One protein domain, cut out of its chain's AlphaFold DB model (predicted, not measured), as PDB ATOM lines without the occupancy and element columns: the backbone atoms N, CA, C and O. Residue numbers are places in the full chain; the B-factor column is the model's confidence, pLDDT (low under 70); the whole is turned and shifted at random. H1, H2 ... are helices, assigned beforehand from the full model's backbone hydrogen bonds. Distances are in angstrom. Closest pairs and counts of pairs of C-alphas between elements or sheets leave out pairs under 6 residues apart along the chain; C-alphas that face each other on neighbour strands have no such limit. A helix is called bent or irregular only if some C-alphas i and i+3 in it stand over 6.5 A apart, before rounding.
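What this domain is: This is residues 3 to 149 of the 166 residues of an uncharacterized protein of Nitratireductor sp. SY7 (UniProt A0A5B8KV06). Three separate groups of helices stand at the corners of a triangle: H1 and H3 both packed on H7, the helical hairpin of H4 and H5, and the crossed pair of H2 and H6. No helix of one group touches a helix of another, and unnamed stretches run between the groups, with residues 42 to 53 making a loop past the end of H2. The printed part has 147 residues with seven named helices, H1 to H7 in that order, and no named strand; the class is all helix. The whole is compact, with a radius of gyration of the C-alphas of 16.7 A, and spans 46 by 37 by 26 A.

How they stand to each other: H1, residues 3 to 14, touches H7, residues 134 to 147, the same way at a steep tilt of 54 degrees; the closest C-alphas are those of Gly 8 and Leu 146, 6.3 A apart. H7 touches H1 with residues 142 to 146 alone. H2, residues 31 to 41, touches H6, residues 122 to 127, at a steep tilt of 67 degrees, the same way; their closest C-alphas, of Cys 37 and Val 126, are 6.0 A apart. H3, residues 62 to 73, touches H7 at a steep tilt of 60 degrees, the same way, with the C-alphas of Leu 68 and Arg 135 closest at 6.5 A. H1 and H3 are apart. H4, residues 84 to 93, and H5, residues 98 to 112, form a hairpin: they touch at a shallow tilt of 22 degrees, opposite ways, and their closest C-alphas, of Pro 84 and Arg 105, are 4.5 A apart. The helix packing is mostly crossed, with 1 of these 4 touching pairs at a shallow tilt. Two short pairings lie outside the helices: residues 16 to 17 with 78 to 79, parallel, and residues 25 to 26 with 60 to 61, antiparallel. Every O i to N i+4 pair is within hydrogen-bond range in H2, H3, H4, H5 and H6, against 4 of 8 in H1 and 8 of 10 in H7.

Where its parts are: H1 begins at C-alpha 3, (54.084, 76.329, 14.105), and is 18.4 A long; it is irregular, with C-alphas 6 and 9 lying 7.2 A apart. H5, the longest helix, runs 21.0 A from C-alpha 98 at (71.928, 81.529, 5.779). H7, 18.2 A long, ends at C-alpha 147, (48.026, 83.060, 28.804), and is only just irregular: C-alphas 140 and 143 are 7.0 A apart.

The domain as a whole: The two C-alphas farthest apart, of Glu 14 and Asp 45, are 48.3 A apart. The links H1 to H2 and H2 to H3 are long, with 16 and 20 residues, and the link H4 to H5 is tight. The printed part has no cut. Its mean pLDDT is 96.0, and residue 149 alone is under 70.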
ATOM      1  N   ASN A   3      53.269  75.231  14.645       93.88
ATOM      2  CA  ASN A   3      54.084  76.329  14.105       93.88
ATOM      3  C   ASN A   3      53.472  77.721  14.354       93.88
ATOM      4  O   ASN A   3      54.213  78.696  14.441       93.88
ATOM      5  N   MET A   4      52.150  77.829  14.546       95.25
ATOM      6  CA  MET A   4      51.500  79.088  14.926       95.25
ATOM      7  C   MET A   4      51.965  79.617  16.284       95.25
ATOM      8  O   MET A   4      51.908  80.823  16.499       95.25
ATOM      9  N   LEU A   5      52.484  78.769  17.178       94.44
ATOM     10  CA  LEU A   5      53.047  79.205  18.460       94.44
ATOM     11  C   LEU A   5      54.211  80.191  18.273       94.44
ATOM     12  O   LEU A   5      54.397  81.068  19.111       94.44
ATOM     13  N   LEU A   6      54.935  80.128  17.146       89.81
ATOM     14  CA  LEU A   6      55.995  81.091  16.816       89.81
ATOM     15  C   LEU A   6      55.462  82.523  16.652       89.81
ATOM     16  O   LEU A   6      56.170  83.480  16.959       89.81
ATOM     17  N   ALA A   7      54.207  82.682  16.224       91.69
ATOM     18  CA  ALA A   7      53.540  83.978  16.114       91.69
ATOM     19  C   ALA A   7      52.985  84.487  17.457       91.69
ATOM     20  O   ALA A   7      52.511  85.622  17.541       91.69
ATOM     21  N   GLY A   8      53.032  83.671  18.516       92.44
ATOM     22  CA  GLY A   8      52.354  83.960  19.775       92.44
ATOM     23  C   GLY A   8      52.809  85.262  20.433       92.44
ATOM     24  O   GLY A   8      51.971  86.052  20.861       92.44
ATOM     25  N   ALA A   9      54.116  85.542  20.435       88.94
ATOM     26  CA  ALA A   9      54.662  86.782  20.993       88.94
ATOM     27  C   ALA A   9      54.174  88.036  20.244       88.94
ATOM     28  O   ALA A   9      53.813  89.028  20.876       88.94
ATOM     29  N   GLN A  10      54.125  87.990  18.907       90.06
ATOM     30  CA  GLN A  10      53.663  89.111  18.080       90.06
ATOM     31  C   GLN A  10      52.152  89.344  18.276       90.06
ATOM     32  O   GLN A  10      51.706  90.473  18.474       90.06
ATOM     33  N   ILE A  11      51.369  88.264  18.350       95.06
ATOM     34  CA  ILE A  11      49.923  88.315  18.612       95.06
ATOM     35  C   ILE A  11      49.634  88.874  20.008       95.06
ATOM     36  O   ILE A  11      48.747  89.721  20.171       95.06
ATOM     37  N   ALA A  12      50.366  88.418  21.025       91.25
ATOM     38  CA  ALA A  12      50.215  88.880  22.400       91.25
ATOM     39  C   ALA A  12      50.592  90.361  22.550       91.25
ATOM     40  O   ALA A  12      49.832  91.110  23.159       91.25
ATOM     41  N   GLY A  13      51.718  90.782  21.966       90.62
ATOM     42  CA  GLY A  13      52.232  92.146  22.106       90.62
ATOM     43  C   GLY A  13      51.545  93.185  21.216       90.62
ATOM     44  O   GLY A  13      51.301  94.300  21.664       90.62
ATOM     45  N   GLU A  14      51.232  92.838  19.967       93.19
ATOM     46  CA  GLU A  14      50.830  93.812  18.937       93.19
ATOM     47  C   GLU A  14      49.470  93.498  18.296       93.19
ATOM     48  O   GLU A  14      48.925  94.319  17.558       93.19
ATOM     49  N   GLY A  15      48.892  92.321  18.565       95.12
ATOM     50  CA  GLY A  15      47.657  91.885  17.904       95.12
ATOM     51  C   GLY A  15      47.836  91.647  16.403       95.12
ATOM     52  O   GLY A  15      46.870  91.710  15.645       95.12
ATOM     53  N   VAL A  16      49.064  91.388  15.960       96.12
ATOM     54  CA  VAL A  16      49.377  91.088  14.564       96.12
ATOM     55  C   VAL A  16      50.254  89.850  14.463       96.12
ATOM     56  O   VAL A  16      50.952  89.495  15.411       96.12
ATOM     57  N   PHE A  17      50.223  89.188  13.314       96.44
ATOM     58  CA  PHE A  17      51.235  88.204  12.950       96.44
ATOM     59  C   PHE A  17      51.538  88.252  11.461       96.44
ATOM     60  O   PHE A  17      50.687  88.623  10.649       96.44
ATOM     61  N   SER A  18      52.752  87.834  11.120       95.00
ATOM     62  CA  SER A  18      53.267  87.877   9.758       95.00
ATOM     63  C   SER A  18      53.860  86.533   9.365       95.00
ATOM     64  O   SER A  18      54.665  85.957  10.093       95.00
ATOM     65  N   VAL A  19      53.471  86.045   8.191       94.69
ATOM     66  CA  VAL A  19      54.093  84.906   7.510       94.69
ATOM     67  C   VAL A  19      54.286  85.260   6.038       94.69
ATOM     68  O   VAL A  19      53.628  86.162   5.519       94.69
ATOM     69  N   ALA A  20      55.201  84.567   5.366       96.56
ATOM     70  CA  ALA A  20      55.578  84.859   3.985       96.56
ATOM     71  C   ALA A  20      54.670  84.199   2.935       96.56
ATOM     72  O   ALA A  20      55.120  83.917   1.830       96.56
ATOM     73  N   PHE A  21      53.431  83.858   3.301       96.94
ATOM     74  CA  PHE A  21      52.579  82.979   2.491       96.94
ATOM     75  C   PHE A  21      51.551  83.759   1.667       96.94
ATOM     76  O   PHE A  21      50.768  83.141   0.960       96.94
ATOM     77  N   GLY A  22      51.532  85.097   1.740       96.81
ATOM     78  CA  GLY A  22      50.563  85.920   1.007       96.81
ATOM     79  C   GLY A  22      49.127  85.452   1.256       96.81
ATOM     80  O   GLY A  22      48.755  85.214   2.409       96.81
ATOM     81  N   ASP A  23      48.370  85.258   0.176       97.38
ATOM     82  CA  ASP A  23      47.012  84.691   0.183       97.38
ATOM     83  C   ASP A  23      46.976  83.153   0.102       97.38
ATOM     84  O   ASP A  23      45.905  82.548  -0.001       97.38
ATOM     85  N   GLY A  24      48.142  82.508   0.177       97.75
ATOM     86  CA  GLY A  24      48.294  81.063   0.184       97.75
ATOM     87  C   GLY A  24      47.516  80.388   1.311       97.75
ATOM     88  O   GLY A  24      47.346  80.918   2.420       97.75
ATOM     89  N   ARG A  25      47.046  79.176   1.020       98.50
ATOM     90  CA  ARG A  25      46.274  78.341   1.940       98.50
ATOM     91  C   ARG A  25      47.069  77.098   2.319       98.50
ATOM     92  O   ARG A  25      47.994  76.702   1.612       98.50
ATOM     93  N   VAL A  26      46.736  76.520   3.470       98.12
ATOM     94  CA  VAL A  26      47.443  75.364   4.031       98.12
ATOM     95  C   VAL A  26      46.446  74.358   4.581       98.12
ATOM     96  O   VAL A  26      45.639  74.725   5.436       98.12
ATOM     97  N   GLY A  27      46.569  73.085   4.195       98.19
ATOM     98  CA  GLY A  27      45.970  71.932   4.886       98.19
ATOM     99  C   GLY A  27      46.562  71.711   6.283       98.19
ATOM    100  O   GLY A  27      47.190  70.690   6.562       98.19
ATOM    101  N   MET A  28      46.442  72.705   7.164       97.69
ATOM    102  CA  MET A  28      47.225  72.810   8.394       97.69
ATOM    103  C   MET A  28      46.863  71.689   9.374       97.69
ATOM    104  O   MET A  28      45.753  71.663   9.878       97.69
ATOM    105  N   ILE A  29      47.803  70.796   9.691       98.56
ATOM    106  CA  ILE A  29      47.561  69.631  10.562       98.56
ATOM    107  C   ILE A  29      47.976  69.863  12.020       98.56
ATOM    108  O   ILE A  29      49.000  70.497  12.275       98.56
ATOM    109  N   ASP A  30      47.219  69.356  12.992       98.62
ATOM    110  CA  ASP A  30      47.626  69.315  14.401       98.62
ATOM    111  C   ASP A  30      48.646  68.184  14.646       98.62
ATOM    112  O   ASP A  30      48.430  67.038  14.259       98.62
ATOM    113  N   ALA A  31      49.760  68.468  15.328       98.38
ATOM    114  CA  ALA A  31      50.763  67.463  15.686       98.38
ATOM    115  C   ALA A  31      50.193  66.306  16.522       98.38
ATOM    116  O   ALA A  31      50.742  65.207  16.493       98.38
ATOM    117  N   ARG A  32      49.077  66.517  17.231       98.38
ATOM    118  CA  ARG A  32      48.358  65.454  17.948       98.38
ATOM    119  C   ARG A  32      47.721  64.439  16.995       98.38
ATOM    120  O   ARG A  32      47.694  63.255  17.315       98.38
ATOM    121  N   ASP A  33      47.277  64.881  15.821       98.69
ATOM    122  CA  ASP A  33      46.744  63.995  14.782       98.69
ATOM    123  C   ASP A  33      47.876  63.233  14.079       98.69
ATOM    124  O   ASP A  33      47.744  62.037  13.822       98.69
ATOM    125  N   ILE A  34      49.030  63.884  13.864       98.56
ATOM    126  CA  ILE A  34      50.253  63.213  13.387       98.56
ATOM    127  C   ILE A  34      50.668  62.111  14.366       98.56
ATOM    128  O   ILE A  34      50.905  60.976  13.956       98.56
ATOM    129  N   ALA A  35      50.731  62.426  15.663       98.44
ATOM    130  CA  ALA A  35      51.113  61.470  16.696       98.44
ATOM    131  C   ALA A  35      50.142  60.281  16.768       98.44
ATOM    132  O   ALA A  35      50.579  59.139  16.902       98.44
ATOM    133  N   LEU A  36      48.835  60.530  16.627       98.25
ATOM    134  CA  LEU A  36      47.829  59.471  16.594       98.25
ATOM    135  C   LEU A  36      47.996  58.558  15.369       98.25
ATOM    136  O   LEU A  36      47.942  57.338  15.518       98.25
ATOM    137  N   CYS A  37      48.248  59.124  14.184       98.44
ATOM    138  CA  CYS A  37      48.542  58.340  12.981       98.44
ATOM    139  C   CYS A  37      49.806  57.496  13.166       98.44
ATOM    140  O   CYS A  37      49.783  56.292  12.920       98.44
ATOM    141  N   ALA A  38      50.886  58.100  13.668       98.19
ATOM    142  CA  ALA A  38      52.143  57.403  13.920       98.19
ATOM    143  C   ALA A  38      51.963  56.228  14.896       98.19
ATOM    144  O   ALA A  38      52.461  55.136  14.636       98.19
ATOM    145  N   ALA A  39      51.197  56.413  15.976       98.06
ATOM    146  CA  ALA A  39      50.898  55.347  16.932       98.06
ATOM    147  C   ALA A  39      50.100  54.188  16.304       98.06
ATOM    148  O   ALA A  39      50.349  53.021  16.613       98.06
ATOM    149  N   LYS A  40      49.155  54.487  15.401       97.69
ATOM    150  CA  LYS A  40      48.388  53.470  14.663       97.69
ATOM    151  C   LYS A  40      49.256  52.702  13.671       97.69
ATOM    152  O   LYS A  40      49.182  51.478  13.647       97.69
ATOM    153  N   CYS A  41      50.107  53.388  12.911       97.19
ATOM    154  CA  CYS A  41      51.042  52.732  11.994       97.19
ATOM    155  C   CYS A  41      52.091  51.896  12.737       97.19
ATOM    156  O   CYS A  41      52.462  50.830  12.277       97.19
ATOM    157  N   ALA A  42      52.529  52.319  13.924       97.38
ATOM    158  CA  ALA A  42      53.487  51.551  14.719       97.38
ATOM    159  C   ALA A  42      52.915  50.238  15.295       97.38
ATOM    160  O   ALA A  42      53.673  49.411  15.795       97.38
ATOM    161  N   THR A  43      51.590  50.056  15.276       97.31
ATOM    162  CA  THR A  43      50.895  48.907  15.887       97.31
ATOM    163  C   THR A  43      50.106  48.066  14.879       97.31
ATOM    164  O   THR A  43      49.379  47.159  15.281       97.31
ATOM    165  N   SER A  44      50.237  48.354  13.581       95.69
ATOM    166  CA  SER A  44      49.526  47.676  12.496       95.69
ATOM    167  C   SER A  44      50.343  47.722  11.207       95.69
ATOM    168  O   SER A  44      50.841  48.780  10.839       95.69
ATOM    169  N   ASP A  45      50.407  46.602  10.492       96.62
ATOM    170  CA  ASP A  45      51.053  46.459   9.179       96.62
ATOM    171  C   ASP A  45      50.173  46.948   8.010       96.62
ATOM    172  O   ASP A  45      50.622  47.027   6.866       96.62
ATOM    173  N   ALA A  46      48.918  47.334   8.276       96.50
ATOM    174  CA  ALA A  46      47.948  47.741   7.252       96.50
ATOM    175  C   ALA A  46      48.419  48.909   6.356       96.50
ATOM    176  O   ALA A  46      47.901  49.106   5.250       96.50
ATOM    177  N   TRP A  47      49.393  49.690   6.832       95.62
ATOM    178  CA  TRP A  47      49.908  50.894   6.179       95.62
ATOM    179  C   TRP A  47      51.335  50.737   5.640       95.62
ATOM    180  O   TRP A  47      51.890  51.705   5.117       95.62
ATOM    181  N   ASP A  48      51.921  49.542   5.731       96.38
ATOM    182  CA  ASP A  48      53.297  49.299   5.309       96.38
ATOM    183  C   ASP A  48      53.501  49.601   3.820       96.38
ATOM    184  O   ASP A  48      52.671  49.293   2.960       96.38
ATOM    185  N   GLY A  49      54.623  50.257   3.514       96.06
ATOM    186  CA  GLY A  49      54.980  50.665   2.154       96.06
ATOM    187  C   GLY A  49      54.122  51.791   1.564       96.06
ATOM    188  O   GLY A  49      54.327  52.149   0.403       96.06
ATOM    189  N   ARG A  50      53.181  52.374   2.321       96.06
ATOM    190  CA  ARG A  50      52.333  53.479   1.847       96.06
ATOM    191  C   ARG A  50      52.897  54.840   2.247       96.06
ATOM    192  O   ARG A  50      53.335  55.045   3.376       96.06
ATOM    193  N   ALA A  51      52.810  55.802   1.332       96.31
ATOM    194  CA  ALA A  51      53.029  57.211   1.638       96.31
ATOM    195  C   ALA A  51      51.722  57.828   2.159       96.31
ATOM    196  O   ALA A  51      50.725  57.876   1.441       96.31
ATOM    197  N   LEU A  52      51.726  58.282   3.413       97.38
ATOM    198  CA  LEU A  52      50.587  58.944   4.047       97.38
ATOM    199  C   LEU A  52      50.838  60.453   4.117       97.38
ATOM    200  O   LEU A  52      51.602  60.936   4.950       97.38
ATOM    201  N   GLU A  53      50.170  61.207   3.253       97.44
ATOM    202  CA  GLU A  53      50.127  62.668   3.328       97.44
ATOM    203  C   GLU A  53      49.112  63.101   4.383       97.44
ATOM    204  O   GLU A  53      47.911  62.958   4.172       97.44
ATOM    205  N   LEU A  54      49.570  63.582   5.536       98.38
ATOM    206  CA  LEU A  54      48.687  63.939   6.645       98.38
ATOM    207  C   LEU A  54      48.395  65.445   6.638       98.38
ATOM    208  O   LEU A  54      49.300  66.255   6.847       98.38
ATOM    209  N   THR A  55      47.126  65.819   6.466       98.62
ATOM    210  CA  THR A  55      46.660  67.214   6.527       98.62
ATOM    211  C   THR A  55      45.621  67.428   7.629       98.62
ATOM    212  O   THR A  55      45.069  66.483   8.193       98.62
ATOM    213  N   GLY A  56      45.331  68.696   7.930       98.31
ATOM    214  CA  GLY A  56      44.134  69.065   8.687       98.31
ATOM    215  C   GLY A  56      42.837  68.837   7.894       98.31
ATOM    216  O   GLY A  56      42.892  68.469   6.718       98.31
ATOM    217  N   PRO A  57      41.667  69.097   8.509       97.88
ATOM    218  CA  PRO A  57      40.359  68.882   7.882       97.88
ATOM    219  C   PRO A  57      40.007  69.932   6.822       97.88
ATOM    220  O   PRO A  57      39.026  69.779   6.100       97.88
ATOM    221  N   GLU A  58      40.754  71.034   6.765       97.38
ATOM    222  CA  GLU A  58      40.472  72.174   5.904       97.38
ATOM    223  C   GLU A  58      41.773  72.806   5.403       97.38
ATOM    224  O   GLU A  58      42.739  72.955   6.155       97.38
ATOM    225  N   SER A  59      41.782  73.207   4.130       97.88
ATOM    226  CA  SER A  59      42.791  74.127   3.615       97.88
ATOM    227  C   SER A  59      42.391  75.535   4.046       97.88
ATOM    228  O   SER A  59      41.313  75.999   3.674       97.88
ATOM    229  N   ILE A  60      43.208  76.207   4.858       98.06
ATOM    230  CA  ILE A  60      42.878  77.492   5.490       98.06
ATOM    231  C   ILE A  60      43.925  78.561   5.158       98.06
ATOM    232  O   ILE A  60      45.127  78.310   5.202       98.06
ATOM    233  N   GLY A  61      43.462  79.770   4.829       98.19
ATOM    234  CA  GLY A  61      44.314  80.950   4.644       98.19
ATOM    235  C   GLY A  61      44.512  81.741   5.942       98.19
ATOM    236  O   GLY A  61      43.684  81.699   6.856       98.19
ATOM    237  N   PHE A  62      45.583  82.530   6.021       98.12
ATOM    238  CA  PHE A  62      45.968  83.202   7.270       98.12
ATOM    239  C   PHE A  62      45.078  84.394   7.648       98.12
ATOM    240  O   PHE A  62      44.944  84.695   8.832       98.12
ATOM    241  N   GLN A  63      44.365  85.002   6.692       98.31
ATOM    242  CA  GLN A  63      43.291  85.956   7.016       98.31
ATOM    243  C   GLN A  63      42.152  85.278   7.795       98.31
ATOM    244  O   GLN A  63      41.622  85.826   8.763       98.31
ATOM    245  N   HIS A  64      41.801  84.044   7.423       98.38
ATOM    246  CA  HIS A  64      40.786  83.270   8.134       98.38
ATOM    247  C   HIS A  64      41.283  82.844   9.521       98.38
ATOM    248  O   HIS A  64      40.526  82.929  10.487       98.38
ATOM    249  N   VAL A  65      42.559  82.461   9.641       98.44
ATOM    250  CA  VAL A  65      43.212  82.213  10.938       98.44
ATOM    251  C   VAL A  65      43.119  83.444  11.843       98.44
ATOM    252  O   VAL A  65      42.682  83.326  12.986       98.44
ATOM    253  N   ALA A  66      43.455  84.634  11.336       98.56
ATOM    254  CA  ALA A  66      43.369  85.882  12.093       98.56
ATOM    255  C   ALA A  66      41.941  86.174  12.579       98.56
ATOM    256  O   ALA A  66      41.743  86.567  13.730       98.56
ATOM    257  N   ARG A  67      40.936  85.912  11.736       98.56
ATOM    258  CA  ARG A  67      39.523  86.038  12.106       98.56
ATOM    259  C   ARG A  67      39.126  85.063  13.219       98.56
ATOM    260  O   ARG A  67      38.549  85.502  14.207       98.56
ATOM    261  N   LEU A  68      39.472  83.777  13.103       98.31
ATOM    262  CA  LEU A  68      39.172  82.773  14.136       98.31
ATOM    263  C   LEU A  68      39.822  83.126  15.479       98.31
ATOM    264  O   LEU A  68      39.169  83.053  16.519       98.31
ATOM    265  N   LEU A  69      41.081  83.568  15.456       98.12
ATOM    266  CA  LEU A  69      41.767  84.033  16.660       98.12
ATOM    267  C   LEU A  69      41.104  85.288  17.236       98.12
ATOM    268  O   LEU A  69      40.923  85.368  18.447       98.12
ATOM    269  N   SER A  70      40.689  86.237  16.392       98.31
ATOM    270  CA  SER A  70      39.980  87.443  16.841       98.31
ATOM    271  C   SER A  70      38.679  87.103  17.568       98.31
ATOM    272  O   SER A  70      38.417  87.630  18.650       98.31
ATOM    273  N   GLU A  71      37.890  86.188  16.995       98.12
ATOM    274  CA  GLU A  71      36.640  85.694  17.578       98.12
ATOM    275  C   GLU A  71      36.883  85.043  18.950       98.12
ATOM    276  O   GLU A  71      36.190  85.359  19.913       98.12
ATOM    277  N   GLN A  72      37.889  84.169  19.072       96.94
ATOM    278  CA  GLN A  72      38.151  83.443  20.321       96.94
ATOM    279  C   GLN A  72      38.862  84.281  21.395       96.94
ATOM    280  O   GLN A  72      38.726  83.997  22.585       96.94
ATOM    281  N   MET A  73      39.628  85.301  21.001       95.12
ATOM    282  CA  MET A  73      40.323  86.201  21.929       95.12
ATOM    283  C   MET A  73      39.481  87.408  22.349       95.12
ATOM    284  O   MET A  73      39.869  88.110  23.282       95.12
ATOM    285  N   GLY A  74      38.372  87.687  21.657       96.81
ATOM    286  CA  GLY A  74      37.536  88.861  21.915       96.81
ATOM    287  C   GLY A  74      38.228  90.195  21.610       96.81
ATOM    288  O   GLY A  74      37.815  91.231  22.127       96.81
ATOM    289  N   ARG A  75      39.292  90.192  20.796       96.62
ATOM    290  CA  ARG A  75      40.016  91.398  20.366       96.62
ATOM    291  C   ARG A  75      40.542  91.250  18.936       96.62
ATOM    292  O   ARG A  75      40.825  90.126  18.532       96.62
ATOM    293  N   PRO A  76      40.732  92.348  18.183       97.62
ATOM    294  CA  PRO A  76      41.221  92.269  16.809       97.62
ATOM    295  C   PRO A  76      42.630  91.671  16.721       97.62
ATOM    296  O   PRO A  76      43.559  92.185  17.348       97.62
ATOM    297  N   ILE A  77      42.780  90.629  15.903       98.19
ATOM    298  CA  ILE A  77      44.050  90.062  15.447       98.19
ATOM    299  C   ILE A  77      44.128  90.237  13.929       98.19
ATOM    300  O   ILE A  77      43.183  89.890  13.222       98.19
ATOM    301  N   ARG A  78      45.240  90.767  13.408       98.25
ATOM    302  CA  ARG A  78      45.423  90.988  11.963       98.25
ATOM    303  C   ARG A  78      46.574  90.155  11.413       98.25
ATOM    304  O   ARG A  78      47.638  90.073  12.022       98.25
ATOM    305  N   TYR A  79      46.356  89.571  10.243       98.38
ATOM    306  CA  TYR A  79      47.419  88.964   9.456       98.38
ATOM    307  C   TYR A  79      47.997  90.015   8.507       98.38
ATOM    308  O   TYR A  79      47.281  90.557   7.663       98.38
ATOM    309  N   GLU A  80      49.286  90.305   8.667       97.69
ATOM    310  CA  GLU A  80      50.040  91.220   7.810       97.69
ATOM    311  C   GLU A  80      51.126  90.410   7.082       97.69
ATOM    312  O   GLU A  80      52.192  90.171   7.662       97.69
ATOM    313  N   PRO A  81      50.859  89.917   5.854       96.94
ATOM    314  CA  PRO A  81      51.831  89.132   5.103       96.94
ATOM    315  C   PRO A  81      53.098  89.941   4.826       96.94
ATOM    316  O   PRO A  81      53.045  91.143   4.571       96.94
ATOM    317  N   ILE A  82      54.233  89.248   4.830       96.69
ATOM    318  CA  ILE A  82      55.526  89.792   4.405       96.69
ATOM    319  C   ILE A  82      55.979  89.096   3.125       96.69
ATOM    320  O   ILE A  82      55.533  87.990   2.820       96.69
ATOM    321  N   THR A  83      56.879  89.718   2.370       97.38
ATOM    322  CA  THR A  83      57.474  89.050   1.208       97.38
ATOM    323  C   THR A  83      58.378  87.891   1.655       97.38
ATOM    324  O   THR A  83      58.978  87.954   2.736       97.38
ATOM    325  N   PRO A  84      58.565  86.858   0.814       96.50
ATOM    326  CA  PRO A  84      59.583  85.834   1.046       96.50
ATOM    327  C   PRO A  84      60.983  86.412   1.290       96.50
ATOM    328  O   PRO A  84      61.709  85.920   2.152       96.50
ATOM    329  N   GLN A  85      61.344  87.494   0.590       96.94
ATOM    330  CA  GLN A  85      62.619  88.180   0.801       96.94
ATOM    331  C   GLN A  85      62.684  88.878   2.168       96.94
ATOM    332  O   GLN A  85      63.670  88.739   2.880       96.94
ATOM    333  N   ALA A  86      61.619  89.553   2.610       95.94
ATOM    334  CA  ALA A  86      61.597  90.151   3.944       95.94
ATOM    335  C   ALA A  86      61.712  89.091   5.057       95.94
ATOM    336  O   ALA A  86      62.339  89.342   6.090       95.94
ATOM    337  N   ALA A  87      61.145  87.898   4.843       94.12
ATOM    338  CA  ALA A  87      61.304  86.767   5.750       94.12
ATOM    339  C   ALA A  87      62.743  86.223   5.757       94.12
ATOM    340  O   ALA A  87      63.274  85.966   6.838       94.12
ATOM    341  N   PHE A  88      63.393  86.120   4.589       96.12
ATOM    342  CA  PHE A  88      64.826  85.810   4.479       96.12
ATOM    343  C   PHE A  88      65.657  86.766   5.333       96.12
ATOM    344  O   PHE A  88      66.343  86.331   6.260       96.12
ATOM    345  N   ASP A  89      65.543  88.071   5.062       95.19
ATOM    346  CA  ASP A  89      66.391  89.076   5.699       95.19
ATOM    347  C   ASP A  89      66.159  89.094   7.218       95.19
ATOM    348  O   ASP A  89      67.065  89.358   8.010       95.19
ATOM    349  N   PHE A  90      64.926  88.811   7.655       89.75
ATOM    350  CA  PHE A  90      64.606  88.684   9.070       89.75
ATOM    351  C   PHE A  90      65.313  87.493   9.727       89.75
ATOM    352  O   PHE A  90      65.902  87.653  10.802       89.75
ATOM    353  N   VAL A  91      65.258  86.312   9.110       91.75
ATOM    354  CA  VAL A  91      65.883  85.092   9.643       91.75
ATOM    355  C   VAL A  91      67.407  85.221   9.652       91.75
ATOM    356  O   VAL A  91      68.040  84.844  10.642       91.75
ATOM    357  N   GLU A  92      67.978  85.833   8.611       92.94
ATOM    358  CA  GLU A  92      69.406  86.139   8.517       92.94
ATOM    359  C   GLU A  92      69.854  87.068   9.656       92.94
ATOM    360  O   GLU A  92      70.722  86.700  10.451       92.94
ATOM    361  N   ARG A  93      69.194  88.226   9.824       94.00
ATOM    362  CA  ARG A  93      69.492  89.174  10.918       94.00
ATOM    363  C   ARG A  93      69.278  88.582  12.309       94.00
ATOM    364  O   ARG A  93      69.895  89.032  13.270       94.00
ATOM    365  N   SER A  94      68.397  87.595  12.426       88.69
ATOM    366  CA  SER A  94      68.105  86.908  13.685       88.69
ATOM    367  C   SER A  94      69.140  85.832  14.045       88.69
ATOM    368  O   SER A  94      69.003  85.199  15.091       88.69
ATOM    369  N   GLY A  95      70.161  85.612  13.207       91.44
ATOM    370  CA  GLY A  95      71.292  84.733  13.512       91.44
ATOM    371  C   GLY A  95      71.005  83.236  13.369       91.44
ATOM    372  O   GLY A  95      71.759  82.423  13.894       91.44
ATOM    373  N   TRP A  96      69.940  82.847  12.660       88.06
ATOM    374  CA  TRP A  96      69.593  81.431  12.441       88.06
ATOM    375  C   TRP A  96      70.396  80.760  11.317       88.06
ATOM    376  O   TRP A  96      70.208  79.575  11.044       88.06
ATOM    377  N   GLY A  97      71.286  81.508  10.664       92.44
ATOM    378  CA  GLY A  97      72.121  81.028   9.570       92.44
ATOM    379  C   GLY A  97      71.471  81.175   8.192       92.44
ATOM    380  O   GLY A  97      70.248  81.163   8.035       92.44
ATOM    381  N   SER A  98      72.323  81.297   7.175       93.88
ATOM    382  CA  SER A  98      71.928  81.529   5.779       93.88
ATOM    383  C   SER A  98      71.077  80.400   5.200       93.88
ATOM    384  O   SER A  98      70.161  80.660   4.424       93.88
ATOM    385  N   TRP A  99      71.328  79.154   5.611       96.38
ATOM    386  CA  TRP A  99      70.533  78.005   5.178       96.38
ATOM    387  C   TRP A  99      69.072  78.111   5.637       96.38
ATOM    388  O   TRP A  99      68.163  77.960   4.825       96.38
ATOM    389  N   MET A 100      68.835  78.461   6.906       95.19
ATOM    390  CA  MET A 100      67.479  78.674   7.427       95.19
ATOM    391  C   MET A 100      66.792  79.871   6.765       95.19
ATOM    392  O   MET A 100      65.587  79.824   6.507       95.19
ATOM    393  N   ALA A 101      67.541  80.940   6.481       95.50
ATOM    394  CA  ALA A 101      67.010  82.105   5.781       95.50
ATOM    395  C   ALA A 101      66.553  81.737   4.362       95.50
ATOM    396  O   ALA A 101      65.415  82.030   3.990       95.50
ATOM    397  N   ALA A 102      67.396  81.025   3.607       97.00
ATOM    398  CA  ALA A 102      67.073  80.538   2.267       97.00
ATOM    399  C   ALA A 102      65.861  79.597   2.285       97.00
ATOM    400  O   ALA A 102      64.916  79.811   1.529       97.00
ATOM    401  N   LEU A 103      65.832  78.634   3.213       96.12
ATOM    402  CA  LEU A 103      64.693  77.736   3.390       96.12
ATOM    403  C   LEU A 103      63.397  78.514   3.659       96.12
ATOM    404  O   LEU A 103      62.375  78.231   3.046       96.12
ATOM    405  N   THR A 104      63.435  79.518   4.539       95.00
ATOM    406  CA  THR A 104      62.253  80.329   4.874       95.00
ATOM    407  C   THR A 104      61.729  81.099   3.663       95.00
ATOM    408  O   THR A 104      60.516  81.161   3.455       95.00
ATOM    409  N   ARG A 105      62.626  81.655   2.840       97.31
ATOM    410  CA  ARG A 105      62.269  82.321   1.581       97.31
ATOM    411  C   ARG A 105      61.607  81.352   0.612       97.31
ATOM    412  O   ARG A 105      60.517  81.628   0.121       97.31
ATOM    413  N   ASP A 106      62.262  80.230   0.340       97.81
ATOM    414  CA  ASP A 106      61.830  79.291  -0.696       97.81
ATOM    415  C   ASP A 106      60.506  78.626  -0.298       97.81
ATOM    416  O   ASP A 106      59.583  78.526  -1.106       97.81
ATOM    417  N   TYR A 107      60.361  78.286   0.984       95.75
ATOM    418  CA  TYR A 107      59.108  77.805   1.556       95.75
ATOM    419  C   TYR A 107      58.010  78.872   1.470       95.75
ATOM    420  O   TYR A 107      56.905  78.587   1.020       95.75
ATOM    421  N   GLY A 108      58.318  80.125   1.822       96.75
ATOM    422  CA  GLY A 108      57.386  81.244   1.678       96.75
ATOM    423  C   GLY A 108      56.867  81.402   0.249       96.75
ATOM    424  O   GLY A 108      55.657  81.455   0.033       96.75
ATOM    425  N   ALA A 109      57.773  81.394  -0.732       97.88
ATOM    426  CA  ALA A 109      57.429  81.495  -2.146       97.88
ATOM    427  C   ALA A 109      56.539  80.332  -2.618       97.88
ATOM    428  O   ALA A 109      55.540  80.566  -3.298       97.88
ATOM    429  N   ALA A 110      56.850  79.095  -2.218       98.00
ATOM    430  CA  ALA A 110      56.052  77.924  -2.579       98.00
ATOM    431  C   ALA A 110      54.618  78.004  -2.025       98.00
ATOM    432  O   ALA A 110      53.651  77.783  -2.757       98.00
ATOM    433  N   TYR A 111      54.456  78.363  -0.749       97.38
ATOM    434  CA  TYR A 111      53.127  78.484  -0.140       97.38
ATOM    435  C   TYR A 111      52.323  79.655  -0.693       97.38
ATOM    436  O   TYR A 111      51.121  79.507  -0.905       97.38
ATOM    437  N   ALA A 112      52.976  80.783  -0.982       97.12
ATOM    438  CA  ALA A 112      52.337  81.903  -1.666       97.12
ATOM    439  C   ALA A 112      51.825  81.519  -3.064       97.12
ATOM    440  O   ALA A 112      50.811  82.049  -3.507       97.12
ATOM    441  N   ALA A 113      52.474  80.554  -3.723       97.56
ATOM    442  CA  ALA A 113      52.047  79.989  -5.001       97.56
ATOM    443  C   ALA A 113      51.026  78.835  -4.880       97.56
ATOM    444  O   ALA A 113      50.717  78.191  -5.880       97.56
ATOM    445  N   GLY A 114      50.493  78.554  -3.684       97.38
ATOM    446  CA  GLY A 114      49.435  77.557  -3.480       97.38
ATOM    447  C   GLY A 114      49.913  76.128  -3.213       97.38
ATOM    448  O   GLY A 114      49.092  75.218  -3.183       97.38
ATOM    449  N   TRP A 115      51.209  75.905  -2.958       97.69
ATOM    450  CA  TRP A 115      51.752  74.557  -2.717       97.69
ATOM    451  C   TRP A 115      51.073  73.802  -1.558       97.69
ATOM    452  O   TRP A 115      51.012  72.578  -1.565       97.69
ATOM    453  N   GLY A 116      50.543  74.523  -0.566       96.69
ATOM    454  CA  GLY A 116      49.849  73.944   0.586       96.69
ATOM    455  C   GLY A 116      48.331  73.814   0.457       96.69
ATOM    456  O   GLY A 116      47.697  73.395   1.428       96.69
ATOM    457  N   ASP A 117      47.739  74.208  -0.674       98.12
ATOM    458  CA  ASP A 117      46.285  74.330  -0.827       98.12
ATOM    459  C   ASP A 117      45.612  72.995  -1.168       98.12
ATOM    460  O   ASP A 117      45.010  72.815  -2.224       98.12
ATOM    461  N   PHE A 118      45.741  72.027  -0.269       98.00
ATOM    462  CA  PHE A 118      45.093  70.730  -0.400       98.00
ATOM    463  C   PHE A 118      44.804  70.113   0.967       98.00
ATOM    464  O   PHE A 118      45.350  70.519   1.996       98.00
ATOM    465  N   VAL A 119      43.915  69.124   0.967       98.50
ATOM    466  CA  VAL A 119      43.603  68.273   2.116       98.50
ATOM    467  C   VAL A 119      43.481  66.825   1.660       98.50
ATOM    468  O   VAL A 119      43.126  66.561   0.512       98.50
ATOM    469  N   THR A 120      43.744  65.900   2.571       98.50
ATOM    470  CA  THR A 120      43.579  64.459   2.396       98.50
ATOM    471  C   THR A 120      42.682  63.902   3.500       98.50
ATOM    472  O   THR A 120      42.433  64.539   4.525       98.50
ATOM    473  N   ASP A 121      42.202  62.679   3.308       97.94
ATOM    474  CA  ASP A 121      41.442  61.922   4.302       97.94
ATOM    475  C   ASP A 121      42.324  60.957   5.115       97.94
ATOM    476  O   ASP A 121      41.815  60.214   5.953       97.94
ATOM    477  N   HIS A 122      43.649  60.985   4.929       98.44
ATOM    478  CA  HIS A 122      44.557  59.978   5.481       98.44
ATOM    479  C   HIS A 122      44.539  59.904   7.012       98.44
ATOM    480  O   HIS A 122      44.656  58.815   7.569       98.44
ATOM    481  N   VAL A 123      44.331  61.028   7.709       98.50
ATOM    482  CA  VAL A 123      44.153  60.998   9.170       98.50
ATOM    483  C   VAL A 123      42.910  60.188   9.542       98.50
ATOM    484  O   VAL A 123      42.985  59.308  10.400       98.50
ATOM    485  N   ALA A 124      41.780  60.436   8.879       98.25
ATOM    486  CA  ALA A 124      40.539  59.710   9.140       98.25
ATOM    487  C   ALA A 124      40.654  58.235   8.751       98.25
ATOM    488  O   ALA A 124      40.227  57.369   9.512       98.25
ATOM    489  N   MET A 125      41.305  57.949   7.623       97.62
ATOM    490  CA  MET A 125      41.579  56.597   7.148       97.62
ATOM    491  C   MET A 125      42.401  55.781   8.162       97.62
ATOM    492  O   MET A 125      42.056  54.637   8.453       97.62
ATOM    493  N   VAL A 126      43.464  56.362   8.729       98.19
ATOM    494  CA  VAL A 126      44.379  55.662   9.650       98.19
ATOM    495  C   VAL A 126      43.810  55.556  11.065       98.19
ATOM    496  O   VAL A 126      43.987  54.545  11.748       98.19
ATOM    497  N   THR A 127      43.151  56.611  11.542       97.69
ATOM    498  CA  THR A 127      42.775  56.740  12.960       97.69
ATOM    499  C   THR A 127      41.311  56.416  13.242       97.69
ATOM    500  O   THR A 127      40.966  56.147  14.395       97.69
ATOM    501  N   GLY A 128      40.454  56.434  12.217       97.44
ATOM    502  CA  GLY A 128      38.997  56.361  12.350       97.44
ATOM    503  C   GLY A 128      38.356  57.649  12.885       97.44
ATOM    504  O   GLY A 128      37.174  57.644  13.224       97.44
ATOM    505  N   GLN A 129      39.117  58.742  13.005       97.00
ATOM    506  CA  GLN A 129      38.668  60.012  13.577       97.00
ATOM    507  C   GLN A 129      38.950  61.170  12.618       97.00
ATOM    508  O   GLN A 129      39.980  61.203  11.949       97.00
ATOM    509  N   ALA A 130      38.047  62.150  12.564       97.31
ATOM    510  CA  ALA A 130      38.304  63.370  11.807       97.31
ATOM    511  C   ALA A 130      39.486  64.152  12.427       97.31
ATOM    512  O   ALA A 130      39.547  64.257  13.657       97.31
ATOM    513  N   PRO A 131      40.394  64.727  11.613       98.06
ATOM    514  CA  PRO A 131      41.457  65.589  12.120       98.06
ATOM    515  C   PRO A 131      40.880  66.852  12.772       98.06
ATOM    516  O   PRO A 131      39.794  67.328  12.421       98.06
ATOM    517  N   ARG A 132      41.624  67.413  13.724       98.56
ATOM    518  CA  ARG A 132      41.226  68.585  14.511       98.56
ATOM    519  C   ARG A 132      41.157  69.831  13.640       98.56
ATOM    520  O   ARG A 132      42.050  70.088  12.832       98.56
ATOM    521  N   ARG A 133      40.116  70.646  13.830       98.31
ATOM    522  CA  ARG A 133      39.984  71.941  13.145       98.31
ATOM    523  C   ARG A 133      40.877  72.980  13.804       98.31
ATOM    524  O   ARG A 133      41.205  72.884  14.988       98.31
ATOM    525  N   PHE A 134      41.207  74.037  13.060       98.50
ATOM    526  CA  PHE A 134      42.053  75.105  13.596       98.50
ATOM    527  C   PHE A 134      41.434  75.768  14.834       98.50
ATOM    528  O   PHE A 134      42.141  76.071  15.792       98.50
ATOM    529  N   ARG A 135      40.107  75.958  14.837       97.94
ATOM    530  CA  ARG A 135      39.370  76.541  15.970       97.94
ATOM    531  C   ARG A 135      39.564  75.732  17.261       97.94
ATOM    532  O   ARG A 135      39.736  76.334  18.322       97.94
ATOM    533  N   ASP A 136      39.569  74.405  17.168       98.19
ATOM    534  CA  ASP A 136      39.711  73.516  18.324       98.19
ATOM    535  C   ASP A 136      41.154  73.539  18.839       98.19
ATOM    536  O   ASP A 136      41.389  73.794  20.017       98.19
ATOM    537  N   PHE A 137      42.140  73.415  17.939       98.44
ATOM    538  CA  PHE A 137      43.554  73.611  18.281       98.44
ATOM    539  C   PHE A 137      43.801  74.967  18.952       98.44
ATOM    540  O   PHE A 137      44.539  75.062  19.937       98.44
ATOM    541  N   ALA A 138      43.186  76.030  18.433       97.88
ATOM    542  CA  ALA A 138      43.364  77.360  18.974       97.88
ATOM    543  C   ALA A 138      42.837  77.457  20.416       97.88
ATOM    544  O   ALA A 138      43.548  77.955  21.291       97.88
ATOM    545  N   ALA A 139      41.646  76.917  20.686       97.94
ATOM    546  CA  ALA A 139      41.060  76.888  22.025       97.94
ATOM    547  C   ALA A 139      41.850  76.014  23.013       97.94
ATOM    548  O   ALA A 139      42.048  76.411  24.158       97.94
ATOM    549  N   GLU A 140      42.288  74.834  22.572       97.81
ATOM    550  CA  GLU A 140      42.887  73.811  23.436       97.81
ATOM    551  C   GLU A 140      44.382  74.018  23.692       97.81
ATOM    552  O   GLU A 140      44.883  73.602  24.733       97.81
ATOM    553  N   VAL A 141      45.107  74.616  22.742       97.00
ATOM    554  CA  VAL A 141      46.578  74.685  22.776       97.00
ATOM    555  C   VAL A 141      47.068  76.117  22.644       97.00
ATOM    556  O   VAL A 141      47.801  76.603  23.504       97.00
ATOM    557  N   PHE A 142      46.676  76.806  21.572       96.50
ATOM    558  CA  PHE A 142      47.262  78.106  21.245       96.50
ATOM    559  C   PHE A 142      46.944  79.170  22.305       96.50
ATOM    560  O   PHE A 142      47.849  79.826  22.814       96.50
ATOM    561  N   LEU A 143      45.669  79.337  22.663       95.31
ATOM    562  CA  LEU A 143      45.237  80.359  23.616       95.31
ATOM    563  C   LEU A 143      45.721  80.095  25.049       95.31
ATOM    564  O   LEU A 143      46.179  81.053  25.678       95.31
ATOM    565  N   PRO A 144      45.681  78.856  25.580       94.75
ATOM    566  CA  PRO A 144      46.338  78.535  26.845       94.75
ATOM    567  C   PRO A 144      47.826  78.904  26.846       94.75
ATOM    568  O   PRO A 144      48.268  79.618  27.745       94.75
ATOM    569  N   ALA A 145      48.567  78.552  25.787       91.69
ATOM    570  CA  ALA A 145      49.992  78.872  25.679       91.69
ATOM    571  C   ALA A 145      50.279  80.388  25.684       91.69
ATOM    572  O   ALA A 145      51.306  80.819  26.210       91.69
ATOM    573  N   LEU A 146      49.374  81.218  25.148       88.44
ATOM    574  CA  LEU A 146      49.495  82.679  25.241       88.44
ATOM    575  C   LEU A 146      49.288  83.212  26.667       88.44
ATOM    576  O   LEU A 146      49.912  84.205  27.038       88.44
ATOM    577  N   ARG A 147      48.394  82.598  27.452       83.50
ATOM    578  CA  ARG A 147      48.026  83.060  28.804       83.50
ATOM    579  C   ARG A 147      49.081  82.739  29.847       83.50
ATOM    580  O   ARG A 147      49.321  83.554  30.728       83.50
ATOM    581  N   GLU A 148      49.723  81.584  29.729       73.50
ATOM    582  CA  GLU A 148      50.753  81.122  30.667       73.50
ATOM    583  C   GLU A 148      52.067  81.917  30.550       73.50
ATOM    584  O   GLU A 148      53.081  81.534  31.128       73.50
ATOM    585  N   GLY A 149      52.065  83.022  29.786       58.28
ATOM    586  CA  GLY A 149      53.274  83.734  29.401       58.28
ATOM    587  C   GLY A 149      54.254  82.763  28.769       58.28
ATOM    588  O   GLY A 149      55.433  82.828  29.115       58.28
TER     589      GLY A 149